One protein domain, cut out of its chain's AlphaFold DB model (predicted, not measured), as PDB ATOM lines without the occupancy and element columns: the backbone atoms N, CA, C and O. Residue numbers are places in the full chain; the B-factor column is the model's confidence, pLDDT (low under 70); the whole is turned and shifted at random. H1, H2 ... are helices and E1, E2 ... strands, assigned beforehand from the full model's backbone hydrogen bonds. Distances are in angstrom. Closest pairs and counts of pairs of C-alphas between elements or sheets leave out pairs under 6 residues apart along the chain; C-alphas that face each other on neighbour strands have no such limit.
ATOM      1  N   GLY A 175     132.033 -84.176  32.712       86.88
ATOM      2  CA  GLY A 175     132.360 -84.730  34.033       86.88
ATOM      3  C   GLY A 175     133.856 -85.007  34.231       86.88
ATOM      4  O   GLY A 175     134.691 -84.583  33.430       86.88
ATOM      5  N   VAL A 176     134.210 -85.695  35.321       88.19
ATOM      6  CA  VAL A 176     135.617 -85.937  35.700       88.19
ATOM      7  C   VAL A 176     136.283 -86.905  34.725       88.19
ATOM      8  O   VAL A 176     135.719 -87.952  34.412       88.19
ATOM      9  N   GLN A 177     137.489 -86.580  34.267       89.75
ATOM     10  CA  GLN A 177     138.328 -87.413  33.404       89.75
ATOM     11  C   GLN A 177     139.782 -87.409  33.887       89.75
ATOM     12  O   GLN A 177     140.200 -86.539  34.655       89.75
ATOM     13  N   LYS A 178     140.561 -88.383  33.408       88.94
ATOM     14  CA  LYS A 178     142.024 -88.367  33.507       88.94
ATOM     15  C   LYS A 178     142.607 -87.776  32.229       88.94
ATOM     16  O   LYS A 178     142.170 -88.148  31.139       88.94
ATOM     17  N   ILE A 179     143.616 -86.926  32.365       89.88
ATOM     18  CA  ILE A 179     144.457 -86.463  31.257       89.88
ATOM     19  C   ILE A 179     145.929 -86.660  31.611       89.88
ATOM     20  O   ILE A 179     146.283 -86.752  32.784       89.88
ATOM     21  N   ASP A 180     146.791 -86.696  30.604       89.81
ATOM     22  CA  ASP A 180     148.240 -86.737  30.781       89.81
ATOM     23  C   ASP A 180     148.889 -85.711  29.848       89.81
ATOM     24  O   ASP A 180     148.949 -85.912  28.633       89.81
ATOM     25  N   VAL A 181     149.265 -84.558  30.410       85.81
ATOM     26  CA  VAL A 181     149.615 -83.344  29.653       85.81
ATOM     27  C   VAL A 181     151.018 -83.448  29.045       85.81
ATOM     28  O   VAL A 181     151.214 -83.105  27.877       85.81
ATOM     29  N   ASP A 182     151.977 -83.948  29.823       77.56
ATOM     30  CA  ASP A 182     153.374 -84.170  29.439       77.56
ATOM     31  C   ASP A 182     153.581 -85.533  28.742       77.56
ATOM     32  O   ASP A 182     154.312 -85.659  27.749       77.56
ATOM     33  N   GLY A 183     152.829 -86.552  29.152       80.56
ATOM     34  CA  GLY A 183     152.674 -87.819  28.452       80.56
ATOM     35  C   GLY A 183     153.731 -88.864  28.797       80.56
ATOM     36  O   GLY A 183     153.422 -89.871  29.424       80.56
ATOM     37  N   SER A 184     154.962 -88.675  28.315       74.19
ATOM     38  CA  SER A 184     156.056 -89.666  28.454       74.19
ATOM     39  C   SER A 184     157.296 -89.117  29.172       74.19
ATOM     40  O   SER A 184     158.337 -89.782  29.209       74.19
ATOM     41  N   ASP A 185     157.188 -87.900  29.707       71.19
ATOM     42  CA  ASP A 185     158.207 -87.267  30.539       71.19
ATOM     43  C   ASP A 185     157.980 -87.630  32.023       71.19
ATOM     44  O   ASP A 185     157.490 -88.717  32.330       71.19
ATOM     45  N   MET A 186     158.439 -86.799  32.963       62.00
ATOM     46  CA  MET A 186     158.395 -87.094  34.402       62.00
ATOM     47  C   MET A 186     157.232 -86.376  35.100       62.00
ATOM     48  O   MET A 186     157.451 -85.471  35.909       62.00
ATOM     49  N   GLY A 187     156.007 -86.805  34.800       61.25
ATOM     50  CA  GLY A 187     154.764 -86.363  35.434       61.25
ATOM     51  C   GLY A 187     153.797 -87.523  35.697       61.25
ATOM     52  O   GLY A 187     154.014 -88.653  35.266       61.25
ATOM     53  N   GLU A 188     152.728 -87.252  36.449       69.69
ATOM     54  CA  GLU A 188     151.635 -88.202  36.696       69.69
ATOM     55  C   GLU A 188     150.328 -87.686  36.085       69.69
ATOM     56  O   GLU A 188     150.060 -86.485  36.132       69.69
ATOM     57  N   MET A 189     149.481 -88.589  35.581       83.62
ATOM     58  CA  MET A 189     148.126 -88.269  35.110       83.62
ATOM     59  C   MET A 189     147.348 -87.336  36.058       83.62
ATOM     60  O   MET A 189     147.150 -87.626  37.240       83.62
ATOM     61  N   ALA A 190     146.835 -86.238  35.509       85.88
ATOM     62  CA  ALA A 190     146.020 -85.273  36.230       85.88
ATOM     63  C   ALA A 190     144.531 -85.647  36.168       85.88
ATOM     64  O   ALA A 190     144.033 -86.149  35.156       85.88
ATOM     65  N   TYR A 191     143.799 -85.352  37.242       88.88
ATOM     66  CA  TYR A 191     142.337 -85.457  37.274       88.88
ATOM     67  C   TYR A 191     141.725 -84.082  37.001       88.88
ATOM     68  O   TYR A 191     141.986 -83.132  37.735       88.88
ATOM     69  N   VAL A 192     140.880 -83.981  35.976       91.44
ATOM     70  CA  VAL A 192     140.270 -82.718  35.527       91.44
ATOM     71  C   VAL A 192     138.771 -82.866  35.314       91.44
ATOM     72  O   VAL A 192     138.267 -83.967  35.101       91.44
ATOM     73  N   GLU A 193     138.045 -81.753  35.342       92.06
ATOM     74  CA  GLU A 193     136.642 -81.709  34.937       92.06
ATOM     75  C   GLU A 193     136.556 -81.290  33.462       92.06
ATOM     76  O   GLU A 193     137.046 -80.227  33.082       92.06
ATOM     77  N   CYS A 194     135.952 -82.130  32.619       91.56
ATOM     78  CA  CYS A 194     135.691 -81.806  31.222       91.56
ATOM     79  C   CYS A 194     134.266 -81.266  31.044       91.56
ATOM     80  O   CYS A 194     133.308 -81.836  31.570       91.56
ATOM     81  N   LEU A 195     134.120 -80.201  30.252       89.25
ATOM     82  CA  LEU A 195     132.829 -79.656  29.826       89.25
ATOM     83  C   LEU A 195     132.893 -79.250  28.348       89.25
ATOM     84  O   LEU A 195     133.524 -78.251  28.000       89.25
ATOM     85  N   ASN A 196     132.258 -80.028  27.470       83.38
ATOM     86  CA  ASN A 196     132.224 -79.840  26.016       83.38
ATOM     87  C   ASN A 196     133.625 -79.566  25.420       83.38
ATOM     88  O   ASN A 196     133.825 -78.616  24.667       83.38
ATOM     89  N   GLY A 197     134.622 -80.364  25.819       83.44
ATOM     90  CA  GLY A 197     136.019 -80.216  25.387       83.44
ATOM     91  C   GLY A 197     136.822 -79.103  26.086       83.44
ATOM     92  O   GLY A 197     138.023 -78.977  25.847       83.44
ATOM     93  N   THR A 198     136.205 -78.317  26.974       89.38
ATOM     94  CA  THR A 198     136.909 -77.400  27.886       89.38
ATOM     95  C   THR A 198     137.427 -78.175  29.092       89.38
ATOM     96  O   THR A 198     136.680 -78.935  29.701       89.38
ATOM     97  N   THR A 199     138.689 -77.955  29.448       93.38
ATOM     98  CA  THR A 199     139.331 -78.462  30.666       93.38
ATOM     99  C   THR A 199     139.129 -77.443  31.785       93.38
ATOM    100  O   THR A 199     139.490 -76.277  31.620       93.38
ATOM    101  N   ILE A 200     138.541 -77.863  32.905       92.75
ATOM    102  CA  ILE A 200     138.259 -77.028  34.077       92.75
ATOM    103  C   ILE A 200     139.066 -77.554  35.268       92.75
ATOM    104  O   ILE A 200     139.016 -78.744  35.590       92.75
ATOM    105  N   ILE A 201     139.814 -76.661  35.924       93.31
ATOM    106  CA  ILE A 201     140.690 -76.996  37.055       93.31
ATOM    107  C   ILE A 201     140.415 -76.050  38.227       93.31
ATOM    108  O   ILE A 201     140.595 -74.835  38.132       93.31
ATOM    109  N   SER A 202     139.957 -76.626  39.339       91.62
ATOM    110  CA  SER A 202     139.703 -75.938  40.613       91.62
ATOM    111  C   SER A 202     140.981 -75.792  41.450       91.62
ATOM    112  O   SER A 202     142.007 -76.399  41.146       91.62
ATOM    113  N   HIS A 203     140.933 -74.975  42.503       92.12
ATOM    114  CA  HIS A 203     142.069 -74.665  43.379       92.12
ATOM    115  C   HIS A 203     141.644 -74.545  44.853       92.12
ATOM    116  O   HIS A 203     140.458 -74.615  45.175       92.12
ATOM    117  N   ASN A 204     142.615 -74.406  45.758       90.94
ATOM    118  CA  ASN A 204     142.401 -74.322  47.211       90.94
ATOM    119  C   ASN A 204     142.003 -72.914  47.709       90.94
ATOM    120  O   ASN A 204     141.758 -72.748  48.906       90.94
ATOM    121  N   PHE A 205     141.941 -71.898  46.840       89.75
ATOM    122  CA  PHE A 205     141.563 -70.542  47.237       89.75
ATOM    123  C   PHE A 205     140.027 -70.431  47.342       89.75
ATOM    124  O   PHE A 205     139.334 -70.559  46.333       89.75
ATOM    125  N   PRO A 206     139.453 -70.194  48.536       86.69
ATOM    126  CA  PRO A 206     138.010 -70.281  48.731       86.69
ATOM    127  C   PRO A 206     137.281 -69.016  48.260       86.69
ATOM    128  O   PRO A 206     137.794 -67.899  48.363       86.69
ATOM    129  N   SER A 207     136.038 -69.188  47.814       85.31
ATOM    130  CA  SER A 207     135.151 -68.087  47.431       85.31
ATOM    131  C   SER A 207     134.940 -67.089  48.575       85.31
ATOM    132  O   SER A 207     134.723 -67.467  49.726       85.31
ATOM    133  N   ASN A 208     134.960 -65.803  48.235       82.19
ATOM    134  CA  ASN A 208     134.786 -64.659  49.129       82.19
ATOM    135  C   ASN A 208     135.756 -64.668  50.327       82.19
ATOM    136  O   ASN A 208     135.414 -64.217  51.425       82.19
ATOM    137  N   LYS A 209     136.991 -65.144  50.110       84.81
ATOM    138  CA  LYS A 209     138.084 -65.085  51.084       84.81
ATOM    139  C   LYS A 209     138.262 -63.649  51.564       84.81
ATOM    140  O   LYS A 209     138.599 -62.758  50.788       84.81
ATOM    141  N   ILE A 210     138.076 -63.433  52.865       81.00
ATOM    142  CA  ILE A 210     138.426 -62.172  53.519       81.00
ATOM    143  C   ILE A 210     139.949 -62.023  53.437       81.00
ATOM    144  O   ILE A 210     140.679 -62.763  54.098       81.00
ATOM    145  N   ILE A 211     140.401 -61.083  52.605       75.25
ATOM    146  CA  ILE A 211     141.815 -60.708  52.464       75.25
ATOM    147  C   ILE A 211     142.128 -59.377  53.158       75.25
ATOM    148  O   ILE A 211     143.286 -59.084  53.434       75.25
ATOM    149  N   ARG A 212     141.105 -58.567  53.471       73.62
ATOM    150  CA  ARG A 212     141.230 -57.324  54.245       73.62
ATOM    151  C   ARG A 212     140.119 -57.248  55.288       73.62
ATOM    152  O   ARG A 212     138.948 -57.396  54.946       73.62
ATOM    153  N   ASN A 213     140.507 -57.051  56.545       69.50
ATOM    154  CA  ASN A 213     139.643 -56.852  57.710       69.50
ATOM    155  C   ASN A 213     140.483 -56.204  58.830       69.50
ATOM    156  O   ASN A 213     141.705 -56.347  58.811       69.50
ATOM    157  N   GLN A 214     139.856 -55.571  59.824       64.19
ATOM    158  CA  GLN A 214     140.519 -54.963  60.993       64.19
ATOM    159  C   GLN A 214     141.474 -55.940  61.711       64.19
ATOM    160  O   GLN A 214     142.569 -55.562  62.115       64.19
ATOM    161  N   ASN A 215     141.091 -57.220  61.795       62.53
ATOM    162  CA  ASN A 215     141.878 -58.278  62.443       62.53
ATOM    163  C   ASN A 215     143.091 -58.758  61.612       62.53
ATOM    164  O   ASN A 215     143.835 -59.622  62.071       62.53
ATOM    165  N   ILE A 216     143.281 -58.255  60.385       68.19
ATOM    166  CA  ILE A 216     144.409 -58.594  59.504       68.19
ATOM    167  C   ILE A 216     145.370 -57.401  59.493       68.19
ATOM    168  O   ILE A 216     145.296 -56.521  58.639       68.19
ATOM    169  N   THR A 217     146.263 -57.365  60.482       63.88
ATOM    170  CA  THR A 217     147.264 -56.299  60.657       63.88
ATOM    171  C   THR A 217     148.516 -56.506  59.805       63.88
ATOM    172  O   THR A 217     149.137 -55.532  59.382       63.88
ATOM    173  N   ASN A 218     148.875 -57.759  59.522       73.50
ATOM    174  CA  ASN A 218     150.091 -58.135  58.803       73.50
ATOM    175  C   ASN A 218     149.859 -58.277  57.292       73.50
ATOM    176  O   ASN A 218     148.820 -58.777  56.869       73.50
ATOM    177  N   SER A 219     150.869 -57.931  56.491       76.06
ATOM    178  CA  SER A 219     150.908 -58.220  55.055       76.06
ATOM    179  C   SER A 219     151.037 -59.727  54.802       76.06
ATOM    180  O   SER A 219     151.905 -60.379  55.387       76.06
ATOM    181  N   LEU A 220     150.198 -60.279  53.923       81.38
ATOM    182  CA  LEU A 220     150.068 -61.722  53.688       81.38
ATOM    183  C   LEU A 220     150.375 -62.109  52.238       81.38
ATOM    184  O   LEU A 220     150.058 -61.371  51.307       81.38
ATOM    185  N   THR A 221     150.906 -63.315  52.059       83.44
ATOM    186  CA  THR A 221     150.935 -64.038  50.781       83.44
ATOM    187  C   THR A 221     150.121 -65.324  50.925       83.44
ATOM    188  O   THR A 221     150.251 -66.019  51.933       83.44
ATOM    189  N   TYR A 222     149.294 -65.635  49.930       87.12
ATOM    190  CA  TYR A 222     148.528 -66.878  49.817       87.12
ATOM    191  C   TYR A 222     149.048 -67.680  48.622       87.12
ATOM    192  O   TYR A 222     149.011 -67.162  47.503       87.12
ATOM    193  N   ASP A 223     149.484 -68.924  48.829       87.19
ATOM    194  CA  ASP A 223     149.934 -69.790  47.729       87.19
ATOM    195  C   ASP A 223     148.786 -70.697  47.252       87.19
ATOM    196  O   ASP A 223     148.140 -71.404  48.033       87.19
ATOM    197  N   ILE A 224     148.516 -70.662  45.948       88.88
ATOM    198  CA  ILE A 224     147.397 -71.361  45.318       88.88
ATOM    199  C   ILE A 224     147.877 -72.707  44.781       88.88
ATOM    200  O   ILE A 224     148.734 -72.783  43.904       88.88
ATOM    201  N   SER A 225     147.274 -73.780  45.287       89.75
ATOM    202  CA  SER A 225     147.433 -75.137  44.767       89.75
ATOM    203  C   SER A 225     146.224 -75.506  43.916       89.75
ATOM    204  O   SER A 225     145.084 -75.437  44.383       89.75
ATOM    205  N   TYR A 226     146.470 -75.923  42.675       90.44
ATOM    206  CA  TYR A 226     145.435 -76.457  41.791       90.44
ATOM    207  C   TYR A 226     145.148 -77.925  42.117       90.44
ATOM    208  O   TYR A 226     146.003 -78.667  42.607       90.44
ATOM    209  N   LYS A 227     143.906 -78.344  41.878       87.56
ATOM    210  CA  LYS A 227     143.412 -79.664  42.253       87.56
ATOM    211  C   LYS A 227     144.041 -80.747  41.381       87.56
ATOM    212  O   LYS A 227     143.723 -80.843  40.203       87.56
ATOM    213  N   LEU A 228     144.866 -81.595  42.002       83.62
ATOM    214  CA  LEU A 228     145.394 -82.842  41.423       83.62
ATOM    215  C   LEU A 228     146.136 -82.657  40.080       83.62
ATOM    216  O   LEU A 228     146.032 -83.499  39.189       83.62
ATOM    217  N   ILE A 229     146.884 -81.556  39.945       85.44
ATOM    218  CA  ILE A 229     147.764 -81.260  38.806       85.44
ATOM    219  C   ILE A 229     149.014 -80.514  39.294       85.44
ATOM    220  O   ILE A 229     148.936 -79.707  40.222       85.44
ATOM    221  N   SER A 230     150.174 -80.773  38.685       84.50
ATOM    222  CA  SER A 230     151.413 -80.059  39.018       84.50
ATOM    223  C   SER A 230     151.521 -78.697  38.319       84.50
ATOM    224  O   SER A 230     150.950 -78.468  37.255       84.50
ATOM    225  N   ASN A 231     152.342 -77.802  38.878       84.12
ATOM    226  CA  ASN A 231     152.645 -76.493  38.287       84.12
ATOM    227  C   ASN A 231     153.238 -76.580  36.864       84.12
ATOM    228  O   ASN A 231     152.993 -75.702  36.040       84.12
ATOM    229  N   ILE A 232     153.993 -77.643  36.565       82.62
ATOM    230  CA  ILE A 232     154.607 -77.874  35.247       82.62
ATOM    231  C   ILE A 232     153.523 -78.234  34.222       82.62
ATOM    232  O   ILE A 232     153.416 -77.593  33.178       82.62
ATOM    233  N   GLN A 233     152.656 -79.188  34.568       85.56
ATOM    234  CA  GLN A 233     151.545 -79.623  33.721       85.56
ATOM    235  C   GLN A 233     150.498 -78.521  33.527       85.56
ATOM    236  O   GLN A 233     149.958 -78.373  32.434       85.56
ATOM    237  N   LEU A 234     150.243 -77.704  34.556       88.19
ATOM    238  CA  LEU A 234     149.368 -76.536  34.454       88.19
ATOM    239  C   LEU A 234     149.894 -75.542  33.408       88.19
ATOM    240  O   LEU A 234     149.130 -75.074  32.563       88.19
ATOM    241  N   LYS A 235     151.207 -75.267  33.419       87.69
ATOM    242  CA  LYS A 235     151.862 -74.416  32.420       87.69
ATOM    243  C   LYS A 235     151.761 -75.013  31.011       87.69
ATOM    244  O   LYS A 235     151.279 -74.328  30.113       87.69
ATOM    245  N   GLN A 236     152.133 -76.283  30.827       86.94
ATOM    246  CA  GLN A 236     152.057 -76.971  29.528       86.94
ATOM    247  C   GLN A 236     150.625 -77.007  28.966       86.94
ATOM    248  O   GLN A 236     150.421 -76.810  27.767       86.94
ATOM    249  N   LEU A 237     149.618 -77.201  29.826       90.25
ATOM    250  CA  LEU A 237     148.208 -77.151  29.444       90.25
ATOM    251  C   LEU A 237     147.829 -75.762  28.913       90.25
ATOM    252  O   LEU A 237     147.224 -75.668  27.846       90.25
ATOM    253  N   ILE A 238     148.214 -74.686  29.607       90.56
ATOM    254  CA  ILE A 238     147.930 -73.310  29.173       90.56
ATOM    255  C   ILE A 238     148.687 -72.963  27.880       90.56
ATOM    256  O   ILE A 238     148.115 -72.364  26.964       90.56
ATOM    257  N   GLU A 239     149.953 -73.371  27.759       88.69
ATOM    258  CA  GLU A 239     150.756 -73.191  26.544       88.69
ATOM    259  C   GLU A 239     150.107 -73.887  25.341       88.69
ATOM    260  O   GLU A 239     149.969 -73.262  24.284       88.69
ATOM    261  N   ARG A 240     149.617 -75.121  25.506       90.00
ATOM    262  CA  ARG A 240     149.035 -75.913  24.414       90.00
ATOM    263  C   ARG A 240     147.558 -75.623  24.119       90.00
ATOM    264  O   ARG A 240     147.137 -75.758  22.972       90.00
ATOM    265  N   SER A 241     146.739 -75.226  25.092       91.69
ATOM    266  CA  SER A 241     145.315 -74.958  24.839       91.69
ATOM    267  C   SER A 241     145.097 -73.798  23.863       91.69
ATOM    268  O   SER A 241     145.914 -72.886  23.761       91.69
ATOM    269  N   GLY A 242     143.992 -73.811  23.117       89.38
ATOM    270  CA  GLY A 242     143.682 -72.768  22.133       89.38
ATOM    271  C   GLY A 242     143.416 -71.408  22.788       89.38
ATOM    272  O   GLY A 242     143.975 -70.394  22.375       89.38
ATOM    273  N   LYS A 243     142.602 -71.405  23.848       91.25
ATOM    274  CA  LYS A 243     142.342 -70.261  24.733       91.25
ATOM    275  C   LYS A 243     142.309 -70.738  26.183       91.25
ATOM    276  O   LYS A 243     141.889 -71.863  26.442       91.25
ATOM    277  N   CYS A 244     142.683 -69.875  27.120       91.88
ATOM    278  CA  CYS A 244     142.426 -70.082  28.542       91.88
ATOM    279  C   CYS A 244     141.820 -68.813  29.142       91.88
ATOM    280  O   CYS A 244     142.073 -67.719  28.649       91.88
ATOM    281  N   SER A 245     141.024 -68.957  30.195       91.06
ATOM    282  CA  SER A 245     140.521 -67.832  30.972       91.06
ATOM    283  C   SER A 245     140.438 -68.153  32.459       91.06
ATOM    284  O   SER A 245     140.207 -69.294  32.873       91.06
ATOM    285  N   GLN A 246     140.634 -67.115  33.264       86.31
ATOM    286  CA  GLN A 246     140.438 -67.126  34.707       86.31
ATOM    287  C   GLN A 246     139.949 -65.740  35.132       86.31
ATOM    288  O   GLN A 246     140.373 -64.736  34.567       86.31
ATOM    289  N   SER A 247     139.039 -65.670  36.100       81.31
ATOM    290  CA  SER A 247     138.468 -64.403  36.563       81.31
ATOM    291  C   SER A 247     138.693 -64.161  38.049       81.31
ATOM    292  O   SER A 247     138.651 -65.081  38.872       81.31
ATOM    293  N   LEU A 248     138.906 -62.891  38.367       78.50
ATOM    294  CA  LEU A 248     138.983 -62.334  39.706       78.50
ATOM    295  C   LEU A 248     137.704 -61.555  39.991       78.50
ATOM    296  O   LEU A 248     137.180 -60.862  39.123       78.50
ATOM    297  N   MET A 249     137.214 -61.637  41.222       73.19
ATOM    298  CA  MET A 249     136.051 -60.879  41.668       73.19
ATOM    299  C   MET A 249     136.319 -60.348  43.075       73.19
ATOM    300  O   MET A 249     136.358 -61.112  44.043       73.19
ATOM    301  N   TYR A 250     136.523 -59.039  43.185       71.12
ATOM    302  CA  TYR A 250     136.814 -58.349  44.438       71.12
ATOM    303  C   TYR A 250     135.622 -57.486  44.858       71.12
ATOM    304  O   TYR A 250     135.097 -56.704  44.068       71.12
ATOM    305  N   HIS A 251     135.205 -57.634  46.114       67.31
ATOM    306  CA  HIS A 251     134.181 -56.800  46.739       67.31
ATOM    307  C   HIS A 251     134.817 -55.981  47.862       67.31
ATOM    308  O   HIS A 251     135.550 -56.533  48.691       67.31
ATOM    309  N   CYS A 252     134.484 -54.693  47.923       66.38
ATOM    310  CA  CYS A 252     134.880 -53.798  49.005       66.38
ATOM    311  C   CYS A 252     133.645 -53.260  49.742       66.38
ATOM    312  O   CYS A 252     132.674 -52.840  49.114       66.38
ATOM    313  N   HIS A 253     133.688 -53.255  51.074       60.12
ATOM    314  CA  HIS A 253     132.648 -52.694  51.935       60.12
ATOM    315  C   HIS A 253     133.283 -51.957  53.121       60.12
ATOM    316  O   HIS A 253     134.357 -52.351  53.577       60.12
ATOM    317  N   GLY A 254     132.617 -50.913  53.621       52.59
ATOM    318  CA  GLY A 254     133.070 -50.083  54.746       52.59
ATOM    319  C   GLY A 254     133.349 -48.628  54.358       52.59
ATOM    320  O   GLY A 254     133.557 -48.316  53.187       52.59
ATOM    321  N   ASN A 255     133.335 -47.735  55.352       42.34
ATOM    322  CA  ASN A 255     133.518 -46.295  55.158       42.34
ATOM    323  C   ASN A 255     134.881 -45.812  55.702       42.34
ATOM    324  O   ASN A 255     135.499 -46.484  56.527       42.34
ATOM    325  N   THR A 256     135.305 -44.609  55.293       42.41
ATOM    326  CA  THR A 256     136.617 -43.955  55.556       42.41
ATOM    327  C   THR A 256     137.803 -44.402  54.678       42.41
ATOM    328  O   THR A 256     137.765 -45.410  53.979       42.41
ATOM    329  N   SER A 257     138.838 -43.555  54.615       41.59
ATOM    330  CA  SER A 257     139.720 -43.433  53.451       41.59
ATOM    331  C   SER A 257     141.074 -44.148  53.569       41.59
ATOM    332  O   SER A 257     142.010 -43.683  54.215       41.59
ATOM    333  N   SER A 258     141.239 -45.215  52.786       37.97
ATOM    334  CA  SER A 258     142.545 -45.758  52.390       37.97
ATOM    335  C   SER A 258     142.502 -46.142  50.909       37.97
ATOM    336  O   SER A 258     141.513 -46.695  50.433       37.97
ATOM    337  N   LYS A 259     143.533 -45.772  50.142       39.66
ATOM    338  CA  LYS A 259     143.494 -45.795  48.668       39.66
ATOM    339  C   LYS A 259     143.798 -47.183  48.106       39.66
ATOM    340  O   LYS A 259     144.815 -47.773  48.472       39.66
ATOM    341  N   LEU A 260     143.070 -47.591  47.063       37.94
ATOM    342  CA  LEU A 260     143.703 -48.369  45.996       37.94
ATOM    343  C   LEU A 260     144.696 -47.449  45.265       37.94
ATOM    344  O   LEU A 260     144.330 -46.660  44.400       37.94
ATOM    345  N   LYS A 261     145.973 -47.541  45.646       36.75
ATOM    346  CA  LYS A 261     147.077 -47.371  44.695       36.75
ATOM    347  C   LYS A 261     147.364 -48.732  44.052       36.75
ATOM    348  O   LYS A 261     147.092 -49.762  44.669       36.75
ATOM    349  N   GLN A 262     147.973 -48.729  42.867       43.72
ATOM    350  CA  GLN A 262     148.389 -49.914  42.093       43.72
ATOM    351  C   GLN A 262     149.572 -50.681  42.748       43.72
ATOM    352  O   GLN A 262     150.559 -50.986  42.092       43.72
ATOM    353  N   SER A 263     149.544 -50.903  44.068       49.12
ATOM    354  CA  SER A 263     150.713 -51.377  44.832       49.12
ATOM    355  C   SER A 263     150.396 -52.069  46.171       49.12
ATOM    356  O   SER A 263     151.274 -52.142  47.029       49.12
ATOM    357  N   LEU A 264     149.151 -52.502  46.417       55.97
ATOM    358  CA  LEU A 264     148.754 -53.121  47.701       55.97
ATOM    359  C   LEU A 264     148.194 -54.544  47.592       55.97
ATOM    360  O   LEU A 264     148.218 -55.264  48.588       55.97
ATOM    361  N   THR A 265     147.721 -54.962  46.421       63.88
ATOM    362  CA  THR A 265     147.384 -56.358  46.114       63.88
ATOM    363  C   THR A 265     147.934 -56.667  44.726       63.88
ATOM    364  O   THR A 265     147.753 -55.846  43.830       63.88
ATOM    365  N   TRP A 266     148.601 -57.809  44.545       69.81
ATOM    366  CA  TRP A 266     149.044 -58.286  43.228       69.81
ATOM    367  C   TRP A 266     149.052 -59.817  43.155       69.81
ATOM    368  O   TRP A 266     148.866 -60.511  44.159       69.81
ATOM    369  N   PHE A 267     149.274 -60.324  41.946       79.38
ATOM    370  CA  PHE A 267     149.197 -61.734  41.588       79.38
ATOM    371  C   PHE A 267     150.493 -62.179  40.908       79.38
ATOM    372  O   PHE A 267     151.079 -61.403  40.156       79.38
ATOM    373  N   GLU A 268     150.901 -63.424  41.144       80.06
ATOM    374  CA  GLU A 268     151.885 -64.142  40.321       80.06
ATOM    375  C   GLU A 268     151.149 -65.215  39.505       80.06
ATOM    376  O   GLU A 268     150.280 -65.906  40.051       80.06
ATOM    377  N   SER A 269     151.499 -65.404  38.230       84.00
ATOM    378  CA  SER A 269     150.982 -66.510  37.407       84.00
ATOM    379  C   SER A 269     151.942 -67.702  37.384       84.00
ATOM    380  O   SER A 269     153.026 -67.682  37.964       84.00
ATOM    381  N   ILE A 270     151.567 -68.769  36.677       84.38
ATOM    382  CA  ILE A 270     152.444 -69.926  36.466       84.38
ATOM    383  C   ILE A 270     153.619 -69.636  35.503       84.38
ATOM    384  O   ILE A 270     154.510 -70.473  35.345       84.38
ATOM    385  N   PHE A 271     153.633 -68.460  34.864       75.06
ATOM    386  CA  PHE A 271     154.657 -68.034  33.904       75.06
ATOM    387  C   PHE A 271     155.697 -67.073  34.492       75.06
ATOM    388  O   PHE A 271     156.820 -67.044  33.987       75.06
ATOM    389  N   TYR A 272     155.347 -66.326  35.544       68.06
ATOM    390  CA  TYR A 272     156.185 -65.285  36.137       68.06
ATOM    391  C   TYR A 272     156.193 -65.363  37.669       68.06
ATOM    392  O   TYR A 272     155.139 -65.382  38.296       68.06
ATOM    393  N   ASP A 273     157.386 -65.298  38.267       55.31
ATOM    394  CA  ASP A 273     157.594 -65.010  39.699       55.31
ATOM    395  C   ASP A 273     157.619 -63.483  39.984       55.31
ATOM    396  O   ASP A 273     158.149 -63.031  40.999       55.31
ATOM    397  N   GLU A 274     157.063 -62.675  39.073       52.09
ATOM    398  CA  GLU A 274     156.920 -61.216  39.173       52.09
ATOM    399  C   GLU A 274     155.432 -60.805  39.102       52.09
ATOM    400  O   GLU A 274     154.605 -61.585  38.615       52.09
ATOM    401  N   PRO A 275     155.057 -59.602  39.589       56.25
ATOM    402  CA  PRO A 275     153.668 -59.145  39.588       56.25
ATOM    403  C   PRO A 275     153.069 -59.036  38.181       56.25
ATOM    404  O   PRO A 275     153.676 -58.436  37.294       56.25
ATOM    405  N   LEU A 276     151.837 -59.521  38.002       56.41
ATOM    406  CA  LEU A 276     151.078 -59.267  36.773       56.41
ATOM    407  C   LEU A 276     150.914 -57.752  36.521       56.41
ATOM    408  O   LEU A 276     150.575 -57.016  37.457       56.41
ATOM    409  N   PRO A 277     151.120 -57.271  35.278       47.34
ATOM    410  CA  PRO A 277     150.927 -55.866  34.946       47.34
ATOM    411  C   PRO A 277     149.436 -55.493  35.041       47.34
ATOM    412  O   PRO A 277     148.589 -56.272  34.601       47.34
ATOM    413  N   PRO A 278     149.084 -54.310  35.582       44.28
ATOM    414  CA  PRO A 278     147.693 -53.874  35.661       44.28
ATOM    415  C   PRO A 278     147.150 -53.591  34.255       44.28
ATOM    416  O   PRO A 278     147.605 -52.661  33.588       44.28
ATOM    417  N   TYR A 279     146.173 -54.383  33.814       39.47
ATOM    418  CA  TYR A 279     145.582 -54.252  32.485       39.47
ATOM    419  C   TYR A 279     144.622 -53.053  32.455       39.47
ATOM    420  O   TYR A 279     143.550 -53.080  33.057       39.47
ATOM    421  N   HIS A 311     128.495 -49.903  46.942       47.12
ATOM    422  CA  HIS A 311     129.117 -51.230  46.914       47.12
ATOM    423  C   HIS A 311     129.927 -51.389  45.621       47.12
ATOM    424  O   HIS A 311     129.350 -51.536  44.543       47.12
ATOM    425  N   ILE A 312     131.258 -51.374  45.718       49.91
ATOM    426  CA  ILE A 312     132.137 -51.572  44.558       49.91
ATOM    427  C   ILE A 312     132.465 -53.063  44.425       49.91
ATOM    428  O   ILE A 312     133.226 -53.621  45.223       49.91
ATOM    429  N   ASN A 313     131.905 -53.673  43.380       52.41
ATOM    430  CA  ASN A 313     132.207 -55.029  42.932       52.41
ATOM    431  C   ASN A 313     133.019 -54.934  41.632       52.41
ATOM    432  O   ASN A 313     132.452 -54.660  40.577       52.41
ATOM    433  N   SER A 314     134.332 -55.162  41.682       55.34
ATOM    434  CA  SER A 314     135.174 -55.195  40.480       55.34
ATOM    435  C   SER A 314     135.415 -56.640  40.047       55.34
ATOM    436  O   SER A 314     135.961 -57.438  40.816       55.34
ATOM    437  N   THR A 315     135.021 -56.971  38.817       57.78
ATOM    438  CA  THR A 315     135.292 -58.273  38.190       57.78
ATOM    439  C   THR A 315     136.275 -58.080  37.047       57.78
ATOM    440  O   THR A 315     136.028 -57.276  36.156       57.78
ATOM    441  N   GLU A 316     137.376 -58.821  37.075       65.00
ATOM    442  CA  GLU A 316     138.451 -58.777  36.082       65.00
ATOM    443  C   GLU A 316     138.590 -60.168  35.450       65.00
ATOM    444  O   GLU A 316     138.425 -61.188  36.127       65.00
ATOM    445  N   ILE A 317     138.841 -60.234  34.141       67.69
ATOM    446  CA  ILE A 317     138.920 -61.496  33.394       67.69
ATOM    447  C   ILE A 317     140.257 -61.550  32.664       67.69
ATOM    448  O   ILE A 317     140.442 -60.905  31.636       67.69
ATOM    449  N   PHE A 318     141.169 -62.380  33.161       74.81
ATOM    450  CA  PHE A 318     142.392 -62.713  32.450       74.81
ATOM    451  C   PHE A 318     142.062 -63.698  31.323       74.81
ATOM    452  O   PHE A 318     141.599 -64.816  31.563       74.81
ATOM    453  N   SER A 319     142.280 -63.255  30.087       74.19
ATOM    454  CA  SER A 319     142.144 -64.026  28.843       74.19
ATOM    455  C   SER A 319     143.499 -64.335  28.190       74.19
ATOM    456  O   SER A 319     143.623 -65.304  27.439       74.19
ATOM    457  N   ASP A 320     144.528 -63.546  28.505       74.38
ATOM    458  CA  ASP A 320     145.906 -63.821  28.116       74.38
ATOM    459  C   ASP A 320     146.461 -65.032  28.864       74.38
ATOM    460  O   ASP A 320     146.467 -65.086  30.097       74.38
ATOM    461  N   LYS A 321     147.027 -65.973  28.103       80.44
ATOM    462  CA  LYS A 321     147.677 -67.190  28.620       80.44
ATOM    463  C   LYS A 321     148.687 -66.923  29.733       80.44
ATOM    464  O   LYS A 321     148.838 -67.745  30.626       80.44
ATOM    465  N   ILE A 322     149.376 -65.788  29.674       76.56
ATOM    466  CA  ILE A 322     150.470 -65.451  30.587       76.56
ATOM    467  C   ILE A 322     149.977 -64.886  31.935       76.56
ATOM    468  O   ILE A 322     150.722 -64.901  32.915       76.56
ATOM    469  N   ASN A 323     148.707 -64.460  31.996       77.38
ATOM    470  CA  ASN A 323     148.059 -63.855  33.165       77.38
ATOM    471  C   ASN A 323     147.148 -64.848  33.923       77.38
ATOM    472  O   ASN A 323     146.732 -64.577  35.047       77.38
ATOM    473  N   VAL A 324     146.843 -66.011  33.337       84.00
ATOM    474  CA  VAL A 324     146.040 -67.078  33.963       84.00
ATOM    475  C   VAL A 324     146.908 -68.126  34.674       84.00
ATOM    476  O   VAL A 324     148.121 -68.197  34.481       84.00
ATOM    477  N   GLY A 325     146.284 -68.968  35.503       85.25
ATOM    478  CA  GLY A 325     147.002 -69.941  36.327       85.25
ATOM    479  C   GLY A 325     147.664 -69.258  37.521       85.25
ATOM    480  O   GLY A 325     148.853 -69.443  37.765       85.25
ATOM    481  N   ILE A 326     146.899 -68.422  38.233       86.56
ATOM    482  CA  ILE A 326     147.380 -67.642  39.383       86.56
ATOM    483  C   ILE A 326     147.943 -68.591  40.447       86.56
ATOM    484  O   ILE A 326     147.225 -69.469  40.928       86.56
ATOM    485  N   LYS A 327     149.218 -68.395  40.787       87.06
ATOM    486  CA  LYS A 327     150.060 -69.219  41.666       87.06
ATOM    487  C   LYS A 327     150.186 -68.618  43.067       87.06
ATOM    488  O   LYS A 327     150.185 -69.361  44.045       87.06
ATOM    489  N   LYS A 328     150.255 -67.286  43.178       85.00
ATOM    490  CA  LYS A 328     150.230 -66.565  44.461       85.00
ATOM    491  C   LYS A 328     149.330 -65.331  44.416       85.00
ATOM    492  O   LYS A 328     149.177 -64.699  43.372       85.00
ATOM    493  N   VAL A 329     148.793 -64.965  45.580       82.50
ATOM    494  CA  VAL A 329     148.132 -63.675  45.839       82.50
ATOM    495  C   VAL A 329     148.863 -62.974  46.975       82.50
ATOM    496  O   VAL A 329     148.958 -63.521  48.071       82.50
ATOM    497  N   HIS A 330     149.320 -61.747  46.750       78.88
ATOM    498  CA  HIS A 330     149.986 -60.934  47.765       78.88
ATOM    499  C   HIS A 330     149.089 -59.779  48.185       78.88
ATOM    500  O   HIS A 330     148.442 -59.150  47.347       78.88
ATOM    501  N   VAL A 331     149.036 -59.498  49.486       75.06
ATOM    502  CA  VAL A 331     148.124 -58.525  50.091       75.06
ATOM    503  C   VAL A 331     148.866 -57.750  51.178       75.06
ATOM    504  O   VAL A 331     149.014 -58.210  52.306       75.06
ATOM    505  N   MET A 332     149.330 -56.548  50.841       65.62
ATOM    506  CA  MET A 332     149.997 -55.643  51.779       65.62
ATOM    507  C   MET A 332     148.979 -54.913  52.657       65.62
ATOM    508  O   MET A 332     147.980 -54.390  52.146       65.62
ATOM    509  N   THR A 333     149.232 -54.828  53.961       63.12
ATOM    510  CA  THR A 333     148.459 -54.003  54.902       63.12
ATOM    511  C   THR A 333     149.066 -52.603  55.038       63.12
ATOM    512  O   THR A 333     150.244 -52.385  54.771       63.12
ATOM    513  N   SER A 334     148.243 -51.625  55.423       51.97
ATOM    514  CA  SER A 334     148.682 -50.244  55.664       51.97
ATOM    515  C   SER A 334     148.633 -49.962  57.162       51.97
ATOM    516  O   SER A 334     147.549 -49.839  57.733       51.97
ATOM    517  N   SER A 335     149.796 -49.884  57.810       48.47
ATOM    518  CA  SER A 335     149.922 -49.689  59.261       48.47
ATOM    519  C   SER A 335     149.686 -48.227  59.669       48.47
ATOM    520  O   SER A 335     150.605 -47.522  60.092       48.47
ATOM    521  N   LYS A 347     135.886 -54.302  55.024       66.31
ATOM    522  CA  LYS A 347     135.934 -55.709  54.619       66.31
ATOM    523  C   LYS A 347     136.183 -55.823  53.115       66.31
ATOM    524  O   LYS A 347     135.331 -55.463  52.307       66.31
ATOM    525  N   GLY A 348     137.342 -56.369  52.752       71.25
ATOM    526  CA  GLY A 348     137.695 -56.721  51.375       71.25
ATOM    527  C   GLY A 348     137.687 -58.235  51.186       71.25
ATOM    528  O   GLY A 348     138.476 -58.942  51.827       71.25
ATOM    529  N   THR A 349     136.816 -58.739  50.309       77.75
ATOM    530  CA  THR A 349     136.733 -60.169  49.971       77.75
ATOM    531  C   THR A 349     137.095 -60.422  48.518       77.75
ATOM    532  O   THR A 349     136.539 -59.784  47.623       77.75
ATOM    533  N   LEU A 350     137.980 -61.390  48.293       79.75
ATOM    534  CA  LEU A 350     138.401 -61.841  46.972       79.75
ATOM    535  C   LEU A 350     137.805 -63.218  46.653       79.75
ATOM    536  O   LEU A 350     137.770 -64.104  47.505       79.75
ATOM    537  N   SER A 351     137.389 -63.396  45.406       81.44
ATOM    538  CA  SER A 351     137.074 -64.678  44.781       81.44
ATOM    539  C   SER A 351     137.930 -64.852  43.528       81.44
ATOM    540  O   SER A 351     138.174 -63.887  42.804       81.44
ATOM    541  N   ILE A 352     138.352 -66.088  43.265       86.19
ATOM    542  CA  ILE A 352     139.094 -66.487  42.065       86.19
ATOM    543  C   ILE A 352     138.341 -67.669  41.457       86.19
ATOM    544  O   ILE A 352     138.008 -68.610  42.178       86.19
ATOM    545  N   SER A 353     138.060 -67.648  40.157       89.62
ATOM    546  CA  SER A 353     137.403 -68.775  39.488       89.62
ATOM    547  C   SER A 353     138.387 -69.892  39.111       89.62
ATOM    548  O   SER A 353     139.606 -69.694  39.048       89.62
ATOM    549  N   SER A 354     137.848 -71.096  38.895       92.69
ATOM    550  CA  SER A 354     138.579 -72.231  38.319       92.69
ATOM    551  C   SER A 354     139.181 -71.849  36.966       92.69
ATOM    552  O   SER A 354     138.501 -71.223  36.151       92.69
ATOM    553  N   LEU A 355     140.414 -72.281  36.695       93.50
ATOM    554  CA  LEU A 355     141.031 -72.121  35.379       93.50
ATOM    555  C   LEU A 355     140.206 -72.890  34.337       93.50
ATOM    556  O   LEU A 355     139.890 -74.064  34.545       93.50
ATOM    557  N   ARG A 356     139.873 -72.239  33.218       93.94
ATOM    558  CA  ARG A 356     139.166 -72.850  32.084       93.94
ATOM    559  C   ARG A 356     140.034 -72.766  30.836       93.94
ATOM    560  O   ARG A 356     140.352 -71.667  30.404       93.94
ATOM    561  N   CYS A 357     140.384 -73.899  30.239       93.69
ATOM    562  CA  CYS A 357     141.225 -73.969  29.039       93.69
ATOM    563  C   CYS A 357     140.550 -74.807  27.943       93.69
ATOM    564  O   CYS A 357     140.128 -75.935  28.195       93.69
ATOM    565  N   SER A 358     140.417 -74.266  26.730       90.94
ATOM    566  CA  SER A 358     139.623 -74.852  25.640       90.94
ATOM    567  C   SER A 358     140.352 -74.864  24.291       90.94
ATOM    568  O   SER A 358     141.144 -73.975  23.966       90.94
ATOM    569  N   GLY A 359     140.070 -75.901  23.492       87.62
ATOM    570  CA  GLY A 359     140.729 -76.160  22.206       87.62
ATOM    571  C   GLY A 359     142.219 -76.510  22.327       87.62
ATOM    572  O   GLY A 359     142.783 -76.506  23.418       87.62
ATOM    573  N   ASP A 360     142.862 -76.780  21.194       90.00
ATOM    574  CA  ASP A 360     144.310 -76.994  21.051       90.00
ATOM    575  C   ASP A 360     144.851 -75.931  20.075       90.00
ATOM    576  O   ASP A 360     144.238 -75.681  19.032       90.00
ATOM    577  N   ILE A 361     145.965 -75.270  20.400       91.00
ATOM    578  CA  ILE A 361     146.552 -74.222  19.545       91.00
ATOM    579  C   ILE A 361     147.010 -74.774  18.184       91.00
ATOM    580  O   ILE A 361     146.953 -74.062  17.179       91.00
TER     581      ILE A 361
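Overview. This is residues 175 to 279, 311 to 335 and 347 to 361 of the 1218 residues of an uncharacterized protein of Parastrongyloides trichosuri (UniProt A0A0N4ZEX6). One long, strongly twisted sheet of eight strands makes a wall along the longest axis, with the long strand E6 joining its two halves: E1, E2, E3 and E11 towards one end, E4, E8 and E10 towards the other. Helix H1 packs over the first half, and the small sheet E5, E9, E7 is partly face to face with the second, a loose, partial sandwich. The printed part has 145 residues, with eleven named strands and one named helix in the order E1 E2 E3 E4 E5 H1 E6 E7 E8 E9 E10 E11; neighbour strands are antiparallel in both sheets, and the class is mostly strand. It is compact, with a radius of gyration of the C-alphas of 16.6 A, yet elongated, spanning 55 by 28 by 25 A.

Arrangement. E1, residues 175 to 179, E2, residues 190 to 195, and E3, residues 198 to 201, form a meander, each strand the antiparallel neighbour of the one before; E1 and E2 are a hairpin, as are E2 and E3. N 177 and O 192 are within hydrogen-bond range at 2.9 A, N 200 and O 193 at 2.8 A. E11, residues 355 to 360, is antiparallel to E3, with N 201 and O 355 at 2.9 A. E6, residues 241 to 253, has staggered antiparallel neighbours: E8, residues 312 to 318, on one side, with N 248 and O 316 at 2.9 A, and on the other side E11, with N 245 and O 356 at 2.8 A, and E10, residues 347 to 352, with N 249 and O 351 at 2.9 A. E10 runs on into E11 at 24 degrees. E4, residues 209 to 212, is an edge strand antiparallel to E10, with N 211 and O 348 at 3.0 A. H1, residues 231 to 240, is on this sheet at a height of 8.8 A, along the strands, at 19 degrees to E3 on the local plane; its O i to N i+4 pairs are all within hydrogen-bond range. The closest C-alphas of H1 and E11 are those of Arg 240 and Asp 360, 5.9 A apart. In the second sheet E9, residues 328 to 331, is the inner strand; E5, residues 220 to 223, has N 222 and O 329 at 2.8 A, and E7, residues 265 to 268, has O 266 and N 330 at 2.9 A. The closest C-alphas of E4 and E9 are those of Ile 211 and Val 331, 7.1 A apart.

Along the chain. E1 begins at C-alpha 175 (132.360, -84.730, 34.033). E6 is 37.3 A long, E8 19.4 A, E10 16.8 A and H1 14.3 A. E11 ends at C-alpha 360 (144.310, -76.994, 21.051).

Size, cuts and confidence. The C-alphas farthest apart, those of Ser 184 and Thr 256, are 56.6 A apart. Residues 280 to 310 and 336 to 346 are not printed, with C-alpha gaps of 22.1 A and 15.9 A. The link from E6 to E7 is long. Mean pLDDT of the printed part is 76.0; 44 residues are under 70, among them 251 to 266.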